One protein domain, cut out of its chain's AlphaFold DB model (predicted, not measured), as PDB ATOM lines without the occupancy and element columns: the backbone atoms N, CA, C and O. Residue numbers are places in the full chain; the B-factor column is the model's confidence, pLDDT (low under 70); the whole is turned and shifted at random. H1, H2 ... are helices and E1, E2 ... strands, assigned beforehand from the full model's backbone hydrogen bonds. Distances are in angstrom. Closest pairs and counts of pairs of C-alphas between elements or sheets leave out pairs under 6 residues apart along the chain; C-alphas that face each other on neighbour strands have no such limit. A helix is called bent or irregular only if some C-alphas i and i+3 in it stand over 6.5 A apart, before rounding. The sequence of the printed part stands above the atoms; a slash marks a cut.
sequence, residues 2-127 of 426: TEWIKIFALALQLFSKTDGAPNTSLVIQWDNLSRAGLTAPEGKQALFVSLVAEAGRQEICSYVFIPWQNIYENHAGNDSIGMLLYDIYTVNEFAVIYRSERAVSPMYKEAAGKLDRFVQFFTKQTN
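What this domain is: This is residues 2 to 127 of the 426 residues of an uncharacterized protein of Bacteroidetes bacterium (UniProt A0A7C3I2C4). A twisted five-stranded sheet is covered on one face by two long helices, H1 and H3, side by side along its strands; the short H2 is on the opposite face. E4 lies beyond one end of the sheet, and a long loop, residues 74 to 87, leads from it back to edge strand E5. The 126 printed residues include three named helices and six named strands, in the order H1 E1 H2 E2 E3 E4 E5 E6 H3; the antiparallel sheet runs E1 E2 E3 E6 E5. The class is mixed, helices and strands; the whole is compact, with a radius of gyration of the C-alphas of 14.6 A and spans of 39 by 32 by 27 A.

Where its parts are: From first to last C-alpha, E1, residues 24 to 32, measures 24.6 A; E2, residues 45 to 53, 25.0 A; E3, residues 59 to 67, 23.0 A; E6, residues 95 to 101, 18.9 A. E5 is residues 88 to 91, E4 residues 71 to 73, H2 residues 33 to 36. H1, residues 2 to 18, is 24.7 A long from C-alpha 2 at (354.939, 206.481, 298.389). H3, residues 106 to 123, 25.6 A, ends at (342.281, 211.612, 291.235); it is irregular, with C-alphas 107 and 110 7.4 A apart.

How they stand to each other: N 27 and O 50 of E1 and E2 are 2.8 A apart, N 49 and O 63 of hairpin E2 and E3 2.9 A, N 64 and O 98 of E3 and E6 3.0 A, N 97 and O 90 of hairpin E5 and E6 2.8 A. H1, height over the sheet 9.3 A, comes closest to E3 at the C-alphas of Thr 2 and Pro 67, 5.8 A. H3, height 8.7 A, comes closest to E3 at those of Cys 61 and Ala 112, 6.8 A. H1 and H3 are near each other, with 11 pairs of C-alphas within 10 A. Every O i to N i+4 pair is within hydrogen-bond range in H1, 12 of 14 in H3; H2 is too short for one. E4 pairs with no named strand.

The domain as a whole: The C-alphas of Thr 18 and Asn 78 are farthest apart, 42.7 A. The printed part has no cut; the link E4 to E5 is long. Mean pLDDT of the printed part is 78.5, with residues 74 to 87 among those under 70.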
ATOM      1  N   THR A   2     353.982 205.515 298.995       83.31
ATOM      2  CA  THR A   2     354.939 206.481 298.389       83.31
ATOM      3  C   THR A   2     355.398 206.089 296.975       83.31
ATOM      4  O   THR A   2     355.545 206.953 296.115       83.31
ATOM      5  N   GLU A   3     355.565 204.792 296.702       89.62
ATOM      6  CA  GLU A   3     355.947 204.290 295.371       89.62
ATOM      7  C   GLU A   3     354.905 204.610 294.285       89.62
ATOM      8  O   GLU A   3     355.272 204.989 293.174       89.62
ATOM      9  N   TRP A   4     353.609 204.587 294.612       89.25
ATOM     10  CA  TRP A   4     352.546 204.982 293.680       89.25
ATOM     11  C   TRP A   4     352.639 206.459 293.286       89.25
ATOM     12  O   TRP A   4     352.437 206.808 292.124       89.25
ATOM     13  N   ILE A   5     353.037 207.335 294.215       90.56
ATOM     14  CA  ILE A   5     353.279 208.755 293.918       90.56
ATOM     15  C   ILE A   5     354.531 208.928 293.044       90.56
ATOM     16  O   ILE A   5     354.562 209.802 292.179       90.56
ATOM     17  N   LYS A   6     355.554 208.075 293.192       92.38
ATOM     18  CA  LYS A   6     356.711 208.077 292.278       92.38
ATOM     19  C   LYS A   6     356.323 207.641 290.864       92.38
ATOM     20  O   LYS A   6     356.790 208.245 289.903       92.38
ATOM     21  N   ILE A   7     355.448 206.647 290.721       92.88
ATOM     22  CA  ILE A   7     354.886 206.267 289.416       92.88
ATOM     23  C   ILE A   7     354.101 207.438 288.817       92.88
ATOM     24  O   ILE A   7     354.260 207.749 287.638       92.88
ATOM     25  N   PHE A   8     353.310 208.139 289.629       92.38
ATOM     26  CA  PHE A   8     352.621 209.346 289.184       92.38
ATOM     27  C   PHE A   8     353.593 210.459 288.751       92.38
ATOM     28  O   PHE A   8     353.355 211.123 287.746       92.38
ATOM     29  N   ALA A   9     354.740 210.617 289.418       93.50
ATOM     30  CA  ALA A   9     355.790 211.531 288.968       93.50
ATOM     31  C   ALA A   9     356.338 211.157 287.574       93.50
ATOM     32  O   ALA A   9     356.549 212.042 286.746       93.50
ATOM     33  N   LEU A  10     356.513 209.863 287.273       93.75
ATOM     34  CA  LEU A  10     356.872 209.402 285.921       93.75
ATOM     35  C   LEU A  10     355.763 209.717 284.906       93.75
ATOM     36  O   LEU A  10     356.048 210.130 283.783       93.75
ATOM     37  N   ALA A  11     354.501 209.573 285.313       91.75
ATOM     38  CA  ALA A  11     353.340 209.912 284.495       91.75
ATOM     39  C   ALA A  11     353.311 211.406 284.139       91.75
ATOM     40  O   ALA A  11     353.109 211.766 282.983       91.75
ATOM     41  N   LEU A  12     353.598 212.275 285.110       92.12
ATOM     42  CA  LEU A  12     353.720 213.719 284.912       92.12
ATOM     43  C   LEU A  12     354.875 214.089 283.972       92.12
ATOM     44  O   LEU A  12     354.732 214.982 283.139       92.12
ATOM     45  N   GLN A  13     356.011 213.393 284.069       92.25
ATOM     46  CA  GLN A  13     357.115 213.570 283.122       92.25
ATOM     47  C   GLN A  13     356.700 213.176 281.702       92.25
ATOM     48  O   GLN A  13     357.037 213.879 280.750       92.25
ATOM     49  N   LEU A  14     355.956 212.077 281.556       90.00
ATOM     50  CA  LEU A  14     355.461 211.626 280.260       90.00
ATOM     51  C   LEU A  14     354.463 212.636 279.689       90.00
ATOM     52  O   LEU A  14     354.636 213.070 278.556       90.00
ATOM     53  N   PHE A  15     353.504 213.083 280.504       89.62
ATOM     54  CA  PHE A  15     352.563 214.152 280.172       89.62
ATOM     55  C   PHE A  15     353.286 215.415 279.690       89.62
ATOM     56  O   PHE A  15     352.935 215.965 278.651       89.62
ATOM     57  N   SER A  16     354.342 215.849 280.385       88.38
ATOM     58  CA  SER A  16     355.118 217.026 279.976       88.38
ATOM     59  C   SER A  16     355.777 216.858 278.602       88.38
ATOM     60  O   SER A  16     355.988 217.863 277.927       88.38
ATOM     61  N   LYS A  17     356.112 215.628 278.190       86.62
ATOM     62  CA  LYS A  17     356.688 215.338 276.868       86.62
ATOM     63  C   LYS A  17     355.637 215.203 275.766       86.62
ATOM     64  O   LYS A  17     355.948 215.499 274.618       86.62
ATOM     65  N   THR A  18     354.437 214.715 276.084       84.19
ATOM     66  CA  THR A  18     353.400 214.404 275.082       84.19
ATOM     67  C   THR A  18     352.376 215.514 274.908       84.19
ATOM     68  O   THR A  18     352.001 215.831 273.787       84.19
ATOM     69  N   ASP A  19     351.932 216.101 276.016       80.69
ATOM     70  CA  ASP A  19     350.763 216.984 276.086       80.69
ATOM     71  C   ASP A  19     351.086 218.337 276.748       80.69
ATOM     72  O   ASP A  19     350.193 219.169 276.954       80.69
ATOM     73  N   GLY A  20     352.362 218.566 277.083       74.62
ATOM     74  CA  GLY A  20     352.864 219.815 277.646       74.62
ATOM     75  C   GLY A  20     352.581 221.017 276.742       74.62
ATOM     76  O   GLY A  20     352.520 220.909 275.517       74.62
ATOM     77  N   ALA A  21     352.378 222.187 277.349       78.50
ATOM     78  CA  ALA A  21     352.152 223.411 276.592       78.50
ATOM     79  C   ALA A  21     353.484 224.071 276.197       78.50
ATOM     80  O   ALA A  21     354.411 224.107 277.014       78.50
ATOM     81  N   PRO A  22     353.579 224.648 274.985       76.25
ATOM     82  CA  PRO A  22     354.759 225.401 274.578       76.25
ATOM     83  C   PRO A  22     355.018 226.570 275.541       76.25
ATOM     84  O   PRO A  22     354.076 227.189 276.040       76.25
ATOM     85  N   ASN A  23     356.294 226.883 275.785       85.06
ATOM     86  CA  ASN A  23     356.760 227.939 276.699       85.06
ATOM     87  C   ASN A  23     356.472 227.692 278.191       85.06
ATOM     88  O   ASN A  23     356.531 228.622 279.005       85.06
ATOM     89  N   THR A  24     356.157 226.453 278.569       87.00
ATOM     90  CA  THR A  24     356.011 226.048 279.969       87.00
ATOM     91  C   THR A  24     356.848 224.812 280.246       87.00
ATOM     92  O   THR A  24     357.034 223.971 279.372       87.00
ATOM     93  N   SER A  25     357.333 224.687 281.476       89.94
ATOM     94  CA  SER A  25     358.029 223.492 281.941       89.94
ATOM     95  C   SER A  25     357.432 223.009 283.254       89.94
ATOM     96  O   SER A  25     356.909 223.790 284.053       89.94
ATOM     97  N   LEU A  26     357.477 221.696 283.458       92.06
ATOM     98  CA  LEU A  26     356.998 221.065 284.674       92.06
ATOM     99  C   LEU A  26     358.186 220.769 285.591       92.06
ATOM    100  O   LEU A  26     359.084 220.006 285.238       92.06
ATOM    101  N   VAL A  27     358.186 221.365 286.779       92.50
ATOM    102  CA  VAL A  27     359.187 221.123 287.819       92.50
ATOM    103  C   VAL A  27     358.603 220.143 288.825       92.50
ATOM    104  O   VAL A  27     357.642 220.459 289.522       92.50
ATOM    105  N   ILE A  28     359.195 218.954 288.904       93.88
ATOM    106  CA  ILE A  28     358.757 217.869 289.785       93.88
ATOM    107  C   ILE A  28     359.880 217.578 290.776       93.88
ATOM    108  O   ILE A  28     360.989 217.239 290.365       93.88
ATOM    109  N   GLN A  29     359.607 217.698 292.071       93.81
ATOM    110  CA  GLN A  29     360.621 217.527 293.113       93.81
ATOM    111  C   GLN A  29     360.043 216.908 294.382       93.81
ATOM    112  O   GLN A  29     358.926 217.222 294.786       93.81
ATOM    113  N   TRP A  30     360.825 216.042 295.020       92.56
ATOM    114  CA  TRP A  30     360.541 215.561 296.368       92.56
ATOM    115  C   TRP A  30     361.205 216.491 297.374       92.56
ATOM    116  O   TRP A  30     362.406 216.735 297.279       92.56
ATOM    117  N   ASP A  31     360.428 217.008 298.320       90.69
ATOM    118  CA  ASP A  31     360.907 217.986 299.298       90.69
ATOM    119  C   ASP A  31     360.194 217.810 300.648       90.69
ATOM    120  O   ASP A  31     359.225 217.052 300.768       90.69
ATOM    121  N   ASN A  32     360.690 218.481 301.683       87.69
ATOM    122  CA  ASN A  32     360.107 218.455 303.019       87.69
ATOM    123  C   ASN A  32     358.794 219.257 303.065       87.69
ATOM    124  O   ASN A  32     358.670 220.323 302.461       87.69
ATOM    125  N   LEU A  33     357.824 218.770 303.841       83.94
ATOM    126  CA  LEU A  33     356.551 219.450 304.094       83.94
ATOM    127  C   LEU A  33     356.697 220.833 304.737       83.94
ATOM    128  O   LEU A  33     355.807 221.668 304.573       83.94
ATOM    129  N   SER A  34     357.829 221.112 305.388       81.06
ATOM    130  CA  SER A  34     358.133 222.436 305.933       81.06
ATOM    131  C   SER A  34     358.077 223.538 304.874       81.06
ATOM    132  O   SER A  34     357.679 224.658 305.186       81.06
ATOM    133  N   ARG A  35     358.378 223.217 303.607       80.12
ATOM    134  CA  ARG A  35     358.227 224.132 302.467       80.12
ATOM    135  C   ARG A  35     356.786 224.608 302.259       80.12
ATOM    136  O   ARG A  35     356.581 225.713 301.770       80.12
ATOM    137  N   ALA A  36     355.807 223.783 302.617       74.25
ATOM    138  CA  ALA A  36     354.380 224.093 302.544       74.25
ATOM    139  C   ALA A  36     353.824 224.679 303.860       74.25
ATOM    140  O   ALA A  36     352.616 224.862 303.988       74.25
ATOM    141  N   GLY A  37     354.676 224.938 304.863       77.19
ATOM    142  CA  GLY A  37     354.228 225.324 306.207       77.19
ATOM    143  C   GLY A  37     353.574 224.175 306.987       77.19
ATOM    144  O   GLY A  37     352.865 224.408 307.963       77.19
ATOM    145  N   LEU A  38     353.807 222.928 306.569       80.62
ATOM    146  CA  LEU A  38     353.240 221.730 307.181       80.62
ATOM    147  C   LEU A  38     354.328 220.937 307.909       80.62
ATOM    148  O   LEU A  38     355.505 220.976 307.554       80.62
ATOM    149  N   THR A  39     353.937 220.187 308.932       81.69
ATOM    150  CA  THR A  39     354.829 219.271 309.651       81.69
ATOM    151  C   THR A  39     354.266 217.860 309.632       81.69
ATOM    152  O   THR A  39     353.055 217.651 309.657       81.69
ATOM    153  N   ALA A  40     355.155 216.876 309.592       80.94
ATOM    154  CA  ALA A  40     354.825 215.466 309.735       80.94
ATOM    155  C   ALA A  40     355.858 214.796 310.653       80.94
ATOM    156  O   ALA A  40     356.955 215.338 310.827       80.94
ATOM    157  N   PRO A  41     355.538 213.627 311.240       75.56
ATOM    158  CA  PRO A  41     356.518 212.831 311.973       75.56
ATOM    159  C   PRO A  41     357.759 212.557 311.104       75.56
ATOM    160  O   PRO A  41     357.614 212.229 309.927       75.56
ATOM    161  N   GLU A  42     358.940 212.740 311.702       62.00
ATOM    162  CA  GLU A  42     360.297 212.796 311.127       62.00
ATOM    163  C   GLU A  42     360.487 212.363 309.655       62.00
ATOM    164  O   GLU A  42     360.301 211.208 309.276       62.00
ATOM    165  N   GLY A  43     360.983 213.303 308.835       60.75
ATOM    166  CA  GLY A  43     361.678 213.019 307.571       60.75
ATOM    167  C   GLY A  43     360.806 212.709 306.352       60.75
ATOM    168  O   GLY A  43     361.342 212.407 305.285       60.75
ATOM    169  N   LYS A  44     359.480 212.780 306.465       72.56
ATOM    170  CA  LYS A  44     358.599 212.445 305.344       72.56
ATOM    171  C   LYS A  44     358.508 213.570 304.310       72.56
ATOM    172  O   LYS A  44     358.283 214.734 304.634       72.56
ATOM    173  N   GLN A  45     358.690 213.182 303.051       84.88
ATOM    174  CA  GLN A  45     358.687 214.067 301.890       84.88
ATOM    175  C   GLN A  45     357.314 214.087 301.206       84.88
ATOM    176  O   GLN A  45     356.544 213.124 301.290       84.88
ATOM    177  N   ALA A  46     357.038 215.170 300.489       91.00
ATOM    178  CA  ALA A  46     355.928 215.285 299.553       91.00
ATOM    179  C   ALA A  46     356.452 215.544 298.142       91.00
ATOM    180  O   ALA A  46     357.566 216.044 297.959       91.00
ATOM    181  N   LEU A  47     355.640 215.198 297.148       93.56
ATOM    182  CA  LEU A  47     355.925 215.511 295.757       93.56
ATOM    183  C   LEU A  47     355.349 216.892 295.436       93.56
ATOM    184  O   LEU A  47     354.134 217.082 295.457       93.56
ATOM    185  N   PHE A  48     356.222 217.838 295.113       92.38
ATOM    186  CA  PHE A  48     355.869 219.171 294.644       92.38
ATOM    187  C   PHE A  48     355.923 219.191 293.121       92.38
ATOM    188  O   PHE A  48     356.928 218.804 292.518       92.38
ATOM    189  N   VAL A  49     354.840 219.654 292.508       92.81
ATOM    190  CA  VAL A  49     354.669 219.725 291.058       92.81
ATOM    191  C   VAL A  49     354.295 221.153 290.704       92.81
ATOM    192  O   VAL A  49     353.164 221.568 290.938       92.81
ATOM    193  N   SER A  50     355.238 221.901 290.140       91.25
ATOM    194  CA  SER A  50     355.038 223.294 289.743       91.25
ATOM    195  C   SER A  50     355.066 223.411 288.226       91.25
ATOM    196  O   SER A  50     356.028 222.991 287.582       91.25
ATOM    197  N   LEU A  51     354.035 224.022 287.650       90.19
ATOM    198  CA  LEU A  51     354.065 224.471 286.263       90.19
ATOM    199  C   LEU A  51     354.694 225.860 286.231       90.19
ATOM    200  O   LEU A  51     354.177 226.785 286.861       90.19
ATOM    201  N   VAL A  52     355.798 226.021 285.506       90.81
ATOM    202  CA  VAL A  52     356.514 227.296 285.416       90.81
ATOM    203  C   VAL A  52     356.570 227.789 283.976       90.81
ATOM    204  O   VAL A  52     356.751 227.011 283.039       90.81
ATOM    205  N   ALA A  53     356.430 229.098 283.796       88.00
ATOM    206  CA  ALA A  53     356.693 229.752 282.523       88.00
ATOM    207  C   ALA A  53     358.195 229.691 282.205       88.00
ATOM    208  O   ALA A  53     359.019 230.042 283.052       88.00
ATOM    209  N   GLU A  54     358.573 229.285 280.992       83.94
ATOM    210  CA  GLU A  54     359.986 229.264 280.582       83.94
ATOM    211  C   GLU A  54     360.568 230.682 280.523       83.94
ATOM    212  O   GLU A  54     361.688 230.930 280.978       83.94
ATOM    213  N   ALA A  55     359.764 231.639 280.053       71.69
ATOM    214  CA  ALA A  55     360.076 233.056 280.130       71.69
ATOM    215  C   ALA A  55     359.930 233.542 281.583       71.69
ATOM    216  O   ALA A  55     358.826 233.713 282.096       71.69
ATOM    217  N   GLY A  56     361.061 233.751 282.261       68.31
ATOM    218  CA  GLY A  56     361.104 234.356 283.597       68.31
ATOM    219  C   GLY A  56     360.920 233.396 284.777       68.31
ATOM    220  O   GLY A  56     360.960 233.860 285.914       68.31
ATOM    221  N   ARG A  57     360.763 232.080 284.546       79.69
ATOM    222  CA  ARG A  57     360.622 231.042 285.597       79.69
ATOM    223  C   ARG A  57     359.527 231.344 286.625       79.69
ATOM    224  O   ARG A  57     359.627 230.961 287.790       79.69
ATOM    225  N   GLN A  58     358.479 232.040 286.197       84.62
ATOM    226  CA  GLN A  58     357.354 232.360 287.061       84.62
ATOM    227  C   GLN A  58     356.484 231.116 287.257       84.62
ATOM    228  O   GLN A  58     356.050 230.499 286.286       84.62
ATOM    229  N   GLU A  59     356.207 230.762 288.512       85.31
ATOM    230  CA  GLU A  59     355.260 229.698 288.848       85.31
ATOM    231  C   GLU A  59     353.828 230.116 288.490       85.31
ATOM    232  O   GLU A  59     353.344 231.161 288.936       85.31
ATOM    233  N   ILE A  60     353.178 229.291 287.670       86.00
ATOM    234  CA  ILE A  60     351.812 229.477 287.175       86.00
ATOM    235  C   ILE A  60     350.823 228.816 288.139       86.00
ATOM    236  O   ILE A  60     349.882 229.454 288.605       86.00
ATOM    237  N   CYS A  61     351.049 227.541 288.451       87.19
ATOM    238  CA  CYS A  61     350.298 226.791 289.451       87.19
ATOM    239  C   CYS A  61     351.192 225.725 290.083       87.19
ATOM    240  O   CYS A  61     352.186 225.300 289.484       87.19
ATOM    241  N   SER A  62     350.833 225.294 291.292       88.56
ATOM    242  CA  SER A  62     351.545 224.223 291.979       88.56
ATOM    243  C   SER A  62     350.586 223.247 292.651       88.56
ATOM    244  O   SER A  62     349.499 223.622 293.101       88.56
ATOM    245  N   TYR A  63     351.010 221.990 292.698       90.12
ATOM    246  CA  TYR A  63     350.352 220.909 293.408       90.12
ATOM    247  C   TYR A  63     351.325 220.284 294.399       90.12
ATOM    248  O   TYR A  63     352.513 220.123 294.105       90.12
ATOM    249  N   VAL A  64     350.800 219.878 295.550       90.69
ATOM    250  CA  VAL A  64     351.550 219.147 296.571       90.69
ATOM    251  C   VAL A  64     350.840 217.829 296.831       90.69
ATOM    252  O   VAL A  64     349.690 217.819 297.267       90.69
ATOM    253  N   PHE A  65     351.520 216.718 296.560       91.44
ATOM    254  CA  PHE A  65     351.010 215.370 296.805       91.44
ATOM    255  C   PHE A  65     351.691 214.811 298.047       91.44
ATOM    256  O   PHE A  65     352.876 214.460 298.027       91.44
ATOM    257  N   ILE A  66     350.932 214.735 299.134       90.06
ATOM    258  CA  ILE A  66     351.408 214.255 300.423       90.06
ATOM    259  C   ILE A  66     350.946 212.802 300.585       90.06
ATOM    260  O   ILE A  66     349.739 212.577 300.697       90.06
ATOM    261  N   PRO A  67     351.857 211.806 300.608       89.88
ATOM    262  CA  PRO A  67     351.480 210.420 300.887       89.88
ATOM    263  C   PRO A  67     350.690 210.329 302.193       89.88
ATOM    264  O   PRO A  67     350.995 211.080 303.118       89.88
ATOM    265  N   TRP A  68     349.729 209.408 302.299       86.50
ATOM    266  CA  TRP A  68     348.956 209.220 303.533       86.50
ATOM    267  C   TRP A  68     349.865 209.056 304.758       86.50
ATOM    268  O   TRP A  68     350.660 208.119 304.879       86.50
ATOM    269  N   GLN A  69     349.763 210.026 305.657       85.94
ATOM    270  CA  GLN A  69     350.568 210.164 306.861       85.94
ATOM    271  C   GLN A  69     349.905 211.185 307.785       85.94
ATOM    272  O   GLN A  69     349.024 211.926 307.357       85.94
ATOM    273  N   ASN A  70     350.360 211.265 309.034       84.19
ATOM    274  CA  ASN A  70     349.916 212.337 309.917       84.19
ATOM    275  C   ASN A  70     350.536 213.667 309.472       84.19
ATOM    276  O   ASN A  70     351.750 213.732 309.278       84.19
ATOM    277  N   ILE A  71     349.706 214.696 309.330       84.88
ATOM    278  CA  ILE A  71     350.102 216.042 308.908       84.88
ATOM    279  C   ILE A  71     349.501 217.038 309.898       84.88
ATOM    280  O   ILE A  71     348.316 216.958 310.234       84.88
ATOM    281  N   TYR A  72     350.316 217.985 310.342       80.69
ATOM    282  CA  TYR A  72     349.942 219.018 311.297       80.69
ATOM    283  C   TYR A  72     350.311 220.398 310.746       80.69
ATOM    284  O   TYR A  72     351.361 220.559 310.113       80.69
ATOM    285  N   GLU A  73     349.466 221.395 311.003       74.19
ATOM    286  CA  GLU A  73     349.787 222.799 310.724       74.19
ATOM    287  C   GLU A  73     350.976 223.255 311.577       74.19
ATOM    288  O   GLU A  73     351.037 222.992 312.783       74.19
ATOM    289  N   ASN A  74     351.940 223.933 310.952       67.62
ATOM    290  CA  ASN A  74     353.051 224.533 311.675       67.62
ATOM    291  C   ASN A  74     352.677 225.957 312.104       67.62
ATOM    292  O   ASN A  74     352.708 226.877 311.296       67.62
ATOM    293  N   HIS A  75     352.345 226.160 313.379       58.16
ATOM    294  CA  HIS A  75     352.038 227.496 313.915       58.16
ATOM    295  C   HIS A  75     353.287 228.283 314.363       58.16
ATOM    296  O   HIS A  75     353.177 229.286 315.070       58.16
ATOM    297  N   ALA A  76     354.491 227.839 313.994       45.91
ATOM    298  CA  ALA A  76     355.728 228.520 314.356       45.91
ATOM    299  C   ALA A  76     355.990 229.741 313.448       45.91
ATOM    300  O   ALA A  76     356.782 229.670 312.513       45.91
ATOM    301  N   GLY A  77     355.349 230.873 313.760       43.66
ATOM    302  CA  GLY A  77     355.738 232.207 313.283       43.66
ATOM    303  C   GLY A  77     354.643 232.964 312.527       43.66
ATOM    304  O   GLY A  77     354.132 232.485 311.517       43.66
ATOM    305  N   ASN A  78     354.348 234.184 312.991       38.69
ATOM    306  CA  ASN A  78     353.337 235.116 312.462       38.69
ATOM    307  C   ASN A  78     353.494 235.521 310.976       38.69
ATOM    308  O   ASN A  78     352.620 236.213 310.470       38.69
ATOM    309  N   ASP A  79     354.554 235.095 310.281       35.47
ATOM    310  CA  ASP A  79     354.882 235.545 308.916       35.47
ATOM    311  C   ASP A  79     354.932 234.423 307.866       35.47
ATOM    312  O   ASP A  79     355.298 234.662 306.714       35.47
ATOM    313  N   SER A  80     354.557 233.190 308.213       35.94
ATOM    314  CA  SER A  80     354.409 232.147 307.193       35.94
ATOM    315  C   SER A  80     352.981 232.149 306.658       35.94
ATOM    316  O   SER A  80     352.024 231.906 307.390       35.94
ATOM    317  N   ILE A  81     352.839 232.426 305.358       36.78
ATOM    318  CA  ILE A  81     351.653 232.089 304.562       36.78
ATOM    319  C   ILE A  81     351.586 230.555 304.550       36.78
ATOM    320  O   ILE A  81     352.046 229.904 303.615       36.78
ATOM    321  N   GLY A  82     351.161 229.963 305.664       43.12
ATOM    322  CA  GLY A  82     350.943 228.531 305.765       43.12
ATOM    323  C   GLY A  82     349.835 228.161 304.795       43.12
ATOM    324  O   GLY A  82     348.845 228.887 304.698       43.12
ATOM    325  N   MET A  83     350.003 227.063 304.058       50.31
ATOM    326  CA  MET A  83     348.875 226.473 303.348       50.31
ATOM    327  C   MET A  83     347.814 226.152 304.388       50.31
ATOM    328  O   MET A  83     348.012 225.285 305.241       50.31
ATOM    329  N   LEU A  84     346.723 226.900 304.351       54.69
ATOM    330  CA  LEU A  84     345.639 226.697 305.287       54.69
ATOM    331  C   LEU A  84     344.944 225.407 304.867       54.69
ATOM    332  O   LEU A  84     344.755 225.153 303.675       54.69
ATOM    333  N   LEU A  85     344.585 224.551 305.826       52.38
ATOM    334  CA  LEU A  85     344.034 223.222 305.536       52.38
ATOM    335  C   LEU A  85     342.688 223.228 304.767       52.38
ATOM    336  O   LEU A  85     342.130 222.164 304.518       52.38
ATOM    337  N   TYR A  86     342.190 224.388 304.329       50.94
ATOM    338  CA  TYR A  86     341.093 224.529 303.371       50.94
ATOM    339  C   TYR A  86     341.523 224.602 301.888       50.94
ATOM    340  O   TYR A  86     340.666 224.414 301.030       50.94
ATOM    341  N   ASP A  87     342.812 224.753 301.557       60.69
ATOM    342  CA  ASP A  87     343.336 224.711 300.168       60.69
ATOM    343  C   ASP A  87     343.468 223.270 299.616       60.69
ATOM    344  O   ASP A  87     344.273 222.955 298.728       60.69
ATOM    345  N   ILE A  88     342.703 222.345 300.195       70.12
ATOM    346  CA  ILE A  88     342.737 220.931 299.847       70.12
ATOM    347  C   ILE A  88     341.974 220.742 298.557       70.12
ATOM    348  O   ILE A  88     340.764 220.933 298.481       70.12
ATOM    349  N   TYR A  89     342.711 220.305 297.545       73.31
ATOM    350  CA  TYR A  89     342.148 220.012 296.247       73.31
ATOM    351  C   TYR A  89     341.338 218.715 296.297       73.31
ATOM    352  O   TYR A  89     340.189 218.678 295.861       73.31
ATOM    353  N   THR A  90     341.923 217.639 296.842       81.00
ATOM    354  CA  THR A  90     341.242 216.346 297.034       81.00
ATOM    355  C   THR A  90     342.069 215.373 297.882       81.00
ATOM    356  O   THR A  90     343.229 215.627 298.204       81.00
ATOM    357  N   VAL A  91     341.477 214.225 298.215       82.19
ATOM    358  CA  VAL A  91     342.156 213.056 298.790       82.19
ATOM    359  C   VAL A  91     341.794 211.843 297.936       82.19
ATOM    360  O   VAL A  91     340.619 211.642 297.628       82.19
ATOM    361  N   ASN A  92     342.787 211.046 297.548       83.50
ATOM    362  CA  ASN A  92     342.587 209.775 296.840       83.50
ATOM    363  C   ASN A  92     343.241 208.613 297.601       83.50
ATOM    364  O   ASN A  92     343.771 208.823 298.692       83.50
ATOM    365  N   GLU A  93     343.251 207.411 297.018       78.81
ATOM    366  CA  GLU A  93     343.843 206.206 297.619       78.81
ATOM    367  C   GLU A  93     345.363 206.274 297.903       78.81
ATOM    368  O   GLU A  93     345.907 205.367 298.529       78.81
ATOM    369  N   PHE A  94     346.068 207.327 297.466       84.44
ATOM    370  CA  PHE A  94     347.526 207.440 297.600       84.44
ATOM    371  C   PHE A  94     347.985 208.675 298.379       84.44
ATOM    372  O   PHE A  94     349.020 208.626 299.051       84.44
ATOM    373  N   ALA A  95     347.265 209.795 298.259       87.38
ATOM    374  CA  ALA A  95     347.730 211.093 298.722       87.38
ATOM    375  C   ALA A  95     346.602 212.024 299.187       87.38
ATOM    376  O   ALA A  95     345.480 211.990 298.679       87.38
ATOM    377  N   VAL A  96     346.955 212.918 300.111       86.44
ATOM    378  CA  VAL A  96     346.274 214.204 300.297       86.44
ATOM    379  C   VAL A  96     346.890 215.178 299.297       86.44
ATOM    380  O   VAL A  96     348.116 215.286 299.209       86.44
ATOM    381  N   ILE A  97     346.053 215.852 298.514       87.06
ATOM    382  CA  ILE A  97     346.487 216.681 297.393       87.06
ATOM    383  C   ILE A  97     346.039 218.105 297.646       87.06
ATOM    384  O   ILE A  97     344.852 218.384 297.816       87.06
ATOM    385  N   TYR A  98     347.006 219.005 297.610       85.56
ATOM    386  CA  TYR A  98     346.769 220.429 297.712       85.56
ATOM    387  C   TYR A  98     347.082 221.111 296.393       85.56
ATOM    388  O   TYR A  98     347.934 220.644 295.629       85.56
ATOM    389  N   ARG A  99     346.415 222.236 296.155       84.56
ATOM    390  CA  ARG A  99     346.618 223.071 294.976       84.56
ATOM    391  C   ARG A  99     346.738 224.517 295.423       84.56
ATOM    392  O   ARG A  99     345.848 225.024 296.091       84.56
ATOM    393  N   SER A 100     347.807 225.187 295.009       74.19
ATOM    394  CA  SER A 100     347.904 226.640 295.139       74.19
ATOM    395  C   SER A 100     347.561 227.275 293.795       74.19
ATOM    396  O   SER A 100     348.265 227.046 292.800       74.19
ATOM    397  N   GLU A 101     346.516 228.093 293.752       64.75
ATOM    398  CA  GLU A 101     346.228 228.919 292.583       64.75
ATOM    399  C   GLU A 101     346.888 230.290 292.722       64.75
ATOM    400  O   GLU A 101     346.766 230.968 293.739       64.75
ATOM    401  N   ARG A 102     347.592 230.712 291.671       65.19
ATOM    402  CA  ARG A 102     347.967 232.112 291.467       65.19
ATOM    403  C   ARG A 102     347.125 232.661 290.327       65.19
ATOM    404  O   ARG A 102     346.661 231.891 289.492       65.19
ATOM    405  N   ALA A 103     346.946 233.980 290.270       59.00
ATOM    406  CA  ALA A 103     346.277 234.623 289.144       59.00
ATOM    407  C   ALA A 103     346.987 234.236 287.835       59.00
ATOM    408  O   ALA A 103     348.085 234.713 287.532       59.00
ATOM    409  N   VAL A 104     346.380 233.316 287.085       65.69
ATOM    410  CA  VAL A 104     346.954 232.795 285.849       65.69
ATOM    411  C   VAL A 104     346.731 233.840 284.767       65.69
ATOM    412  O   VAL A 104     345.592 234.149 284.417       65.69
ATOM    413  N   SER A 105     347.823 234.382 284.224       70.12
ATOM    414  CA  SER A 105     347.750 235.209 283.017       70.12
ATOM    415  C   SER A 105     346.954 234.460 281.938       70.12
ATOM    416  O   SER A 105     347.190 233.260 281.759       70.12
ATOM    417  N   PRO A 106     346.059 235.126 281.181       76.38
ATOM    418  CA  PRO A 106     345.280 234.490 280.117       76.38
ATOM    419  C   PRO A 106     346.127 233.635 279.164       76.38
ATOM    420  O   PRO A 106     345.671 232.593 278.701       76.38
ATOM    421  N   MET A 107     347.386 234.029 278.951       79.81
ATOM    422  CA  MET A 107     348.360 233.322 278.119       79.81
ATOM    423  C   MET A 107     348.675 231.891 278.593       79.81
ATOM    424  O   MET A 107     348.956 231.029 277.769       79.81
ATOM    425  N   TYR A 108     348.611 231.614 279.899       82.38
ATOM    426  CA  TYR A 108     348.951 230.306 280.479       82.38
ATOM    427  C   TYR A 108     347.729 229.490 280.917       82.38
ATOM    428  O   TYR A 108     347.875 228.384 281.441       82.38
ATOM    429  N   LYS A 109     346.514 230.008 280.690       82.88
ATOM    430  CA  LYS A 109     345.263 229.370 281.124       82.88
ATOM    431  C   LYS A 109     345.076 227.983 280.507       82.88
ATOM    432  O   LYS A 109     344.651 227.056 281.190       82.88
ATOM    433  N   GLU A 110     345.435 227.819 279.234       83.12
ATOM    434  CA  GLU A 110     345.352 226.523 278.553       83.12
ATOM    435  C   GLU A 110     346.320 225.495 279.159       83.12
ATOM    436  O   GLU A 110     345.924 224.361 279.429       83.12
ATOM    437  N   ALA A 111     347.568 225.898 279.414       84.12
ATOM    438  CA  ALA A 111     348.603 225.044 279.993       84.12
ATOM    439  C   ALA A 111     348.217 224.561 281.398       84.12
ATOM    440  O   ALA A 111     348.236 223.359 281.675       84.12
ATOM    441  N   ALA A 112     347.787 225.495 282.251       85.06
ATOM    442  CA  ALA A 112     347.285 225.189 283.584       85.06
ATOM    443  C   ALA A 112     346.068 224.249 283.520       85.06
ATOM    444  O   ALA A 112     346.012 223.274 284.264       85.06
ATOM    445  N   GLY A 113     345.143 224.482 282.581       84.25
ATOM    446  CA  GLY A 113     343.973 223.628 282.377       84.25
ATOM    447  C   GLY A 113     344.303 222.213 281.888       84.25
ATOM    448  O   GLY A 113     343.619 221.265 282.265       84.25
ATOM    449  N   LYS A 114     345.353 222.026 281.073       84.31
ATOM    450  CA  LYS A 114     345.821 220.685 280.669       84.31
ATOM    451  C   LYS A 114     346.384 219.911 281.857       84.31
ATOM    452  O   LYS A 114     346.011 218.754 282.041       84.31
ATOM    453  N   LEU A 115     347.233 220.551 282.663       86.56
ATOM    454  CA  LEU A 115     347.786 219.930 283.867       86.56
ATOM    455  C   LEU A 115     346.680 219.600 284.876       86.56
ATOM    456  O   LEU A 115     346.665 218.499 285.415       86.56
ATOM    457  N   ASP A 116     345.733 220.515 285.087       85.62
ATOM    458  CA  ASP A 116     344.604 220.287 285.990       85.62
ATOM    459  C   ASP A 116     343.773 219.074 285.561       85.62
ATOM    460  O   ASP A 116     343.563 218.166 286.357       85.62
ATOM    461  N   ARG A 117     343.408 218.975 284.274       82.75
ATOM    462  CA  ARG A 117     342.704 217.792 283.750       82.75
ATOM    463  C   ARG A 117     343.488 216.499 283.966       82.75
ATOM    464  O   ARG A 117     342.903 215.489 284.344       82.75
ATOM    465  N   PHE A 118     344.804 216.517 283.766       84.12
ATOM    466  CA  PHE A 118     345.645 215.345 284.014       84.12
ATOM    467  C   PHE A 118     345.640 214.932 285.498       84.12
ATOM    468  O   PHE A 118     345.456 213.757 285.821       84.12
ATOM    469  N   VAL A 119     345.766 215.896 286.417       84.12
ATOM    470  CA  VAL A 119     345.676 215.648 287.868       84.12
ATOM    471  C   VAL A 119     344.269 215.174 288.267       84.12
ATOM    472  O   VAL A 119     344.127 214.272 289.096       84.12
ATOM    473  N   GLN A 120     343.213 215.710 287.653       79.12
ATOM    474  CA  GLN A 120     341.832 215.259 287.858       79.12
ATOM    475  C   GLN A 120     341.627 213.808 287.421       79.12
ATOM    476  O   GLN A 120     341.002 213.034 288.149       79.12
ATOM    477  N   PHE A 121     342.204 213.400 286.285       78.12
ATOM    478  CA  PHE A 121     342.168 212.003 285.857       78.12
ATOM    479  C   PHE A 121     342.867 211.096 286.863       78.12
ATOM    480  O   PHE A 121     342.295 210.085 287.265       78.12
ATOM    481  N   PHE A 122     344.046 211.471 287.360       75.50
ATOM    482  CA  PHE A 122     344.717 210.701 288.411       75.50
ATOM    483  C   PHE A 122     343.860 210.553 289.678       75.50
ATOM    484  O   PHE A 122     343.865 209.510 290.331       75.50
ATOM    485  N   THR A 123     343.068 211.571 289.999       69.12
ATOM    486  CA  THR A 123     342.281 211.612 291.235       69.12
ATOM    487  C   THR A 123     340.866 211.060 291.107       69.12
ATOM    488  O   THR A 123     340.245 210.843 292.138       69.12
ATOM    489  N   LYS A 124     340.356 210.778 289.895       67.69
ATOM    490  CA  LYS A 124     338.968 210.319 289.659       67.69
ATOM    491  C   LYS A 124     337.947 211.189 290.414       67.69
ATOM    492  O   LYS A 124     337.050 210.693 291.092       67.69
ATOM    493  N   GLN A 125     338.130 212.509 290.320       53.50
ATOM    494  CA  GLN A 125     337.457 213.524 291.143       53.50
ATOM    495  C   GLN A 125     335.924 213.410 291.218       53.50
ATOM    496  O   GLN A 125     335.354 213.814 292.228       53.50
ATOM    497  N   THR A 126     335.257 212.824 290.220       46.09
ATOM    498  CA  THR A 126     333.790 212.808 290.112       46.09
ATOM    499  C   THR A 126     333.056 212.149 291.288       46.09
ATOM    500  O   THR A 126     331.882 212.445 291.477       46.09
ATOM    501  N   ASN A 127     333.720 211.340 292.129       47.44
ATOM    502  CA  ASN A 127     333.095 210.719 293.309       47.44
ATOM    503  C   ASN A 127     333.770 211.016 294.662       47.44
ATOM    504  O   ASN A 127     333.179 210.724 295.701       47.44
TER     505      ASN A 127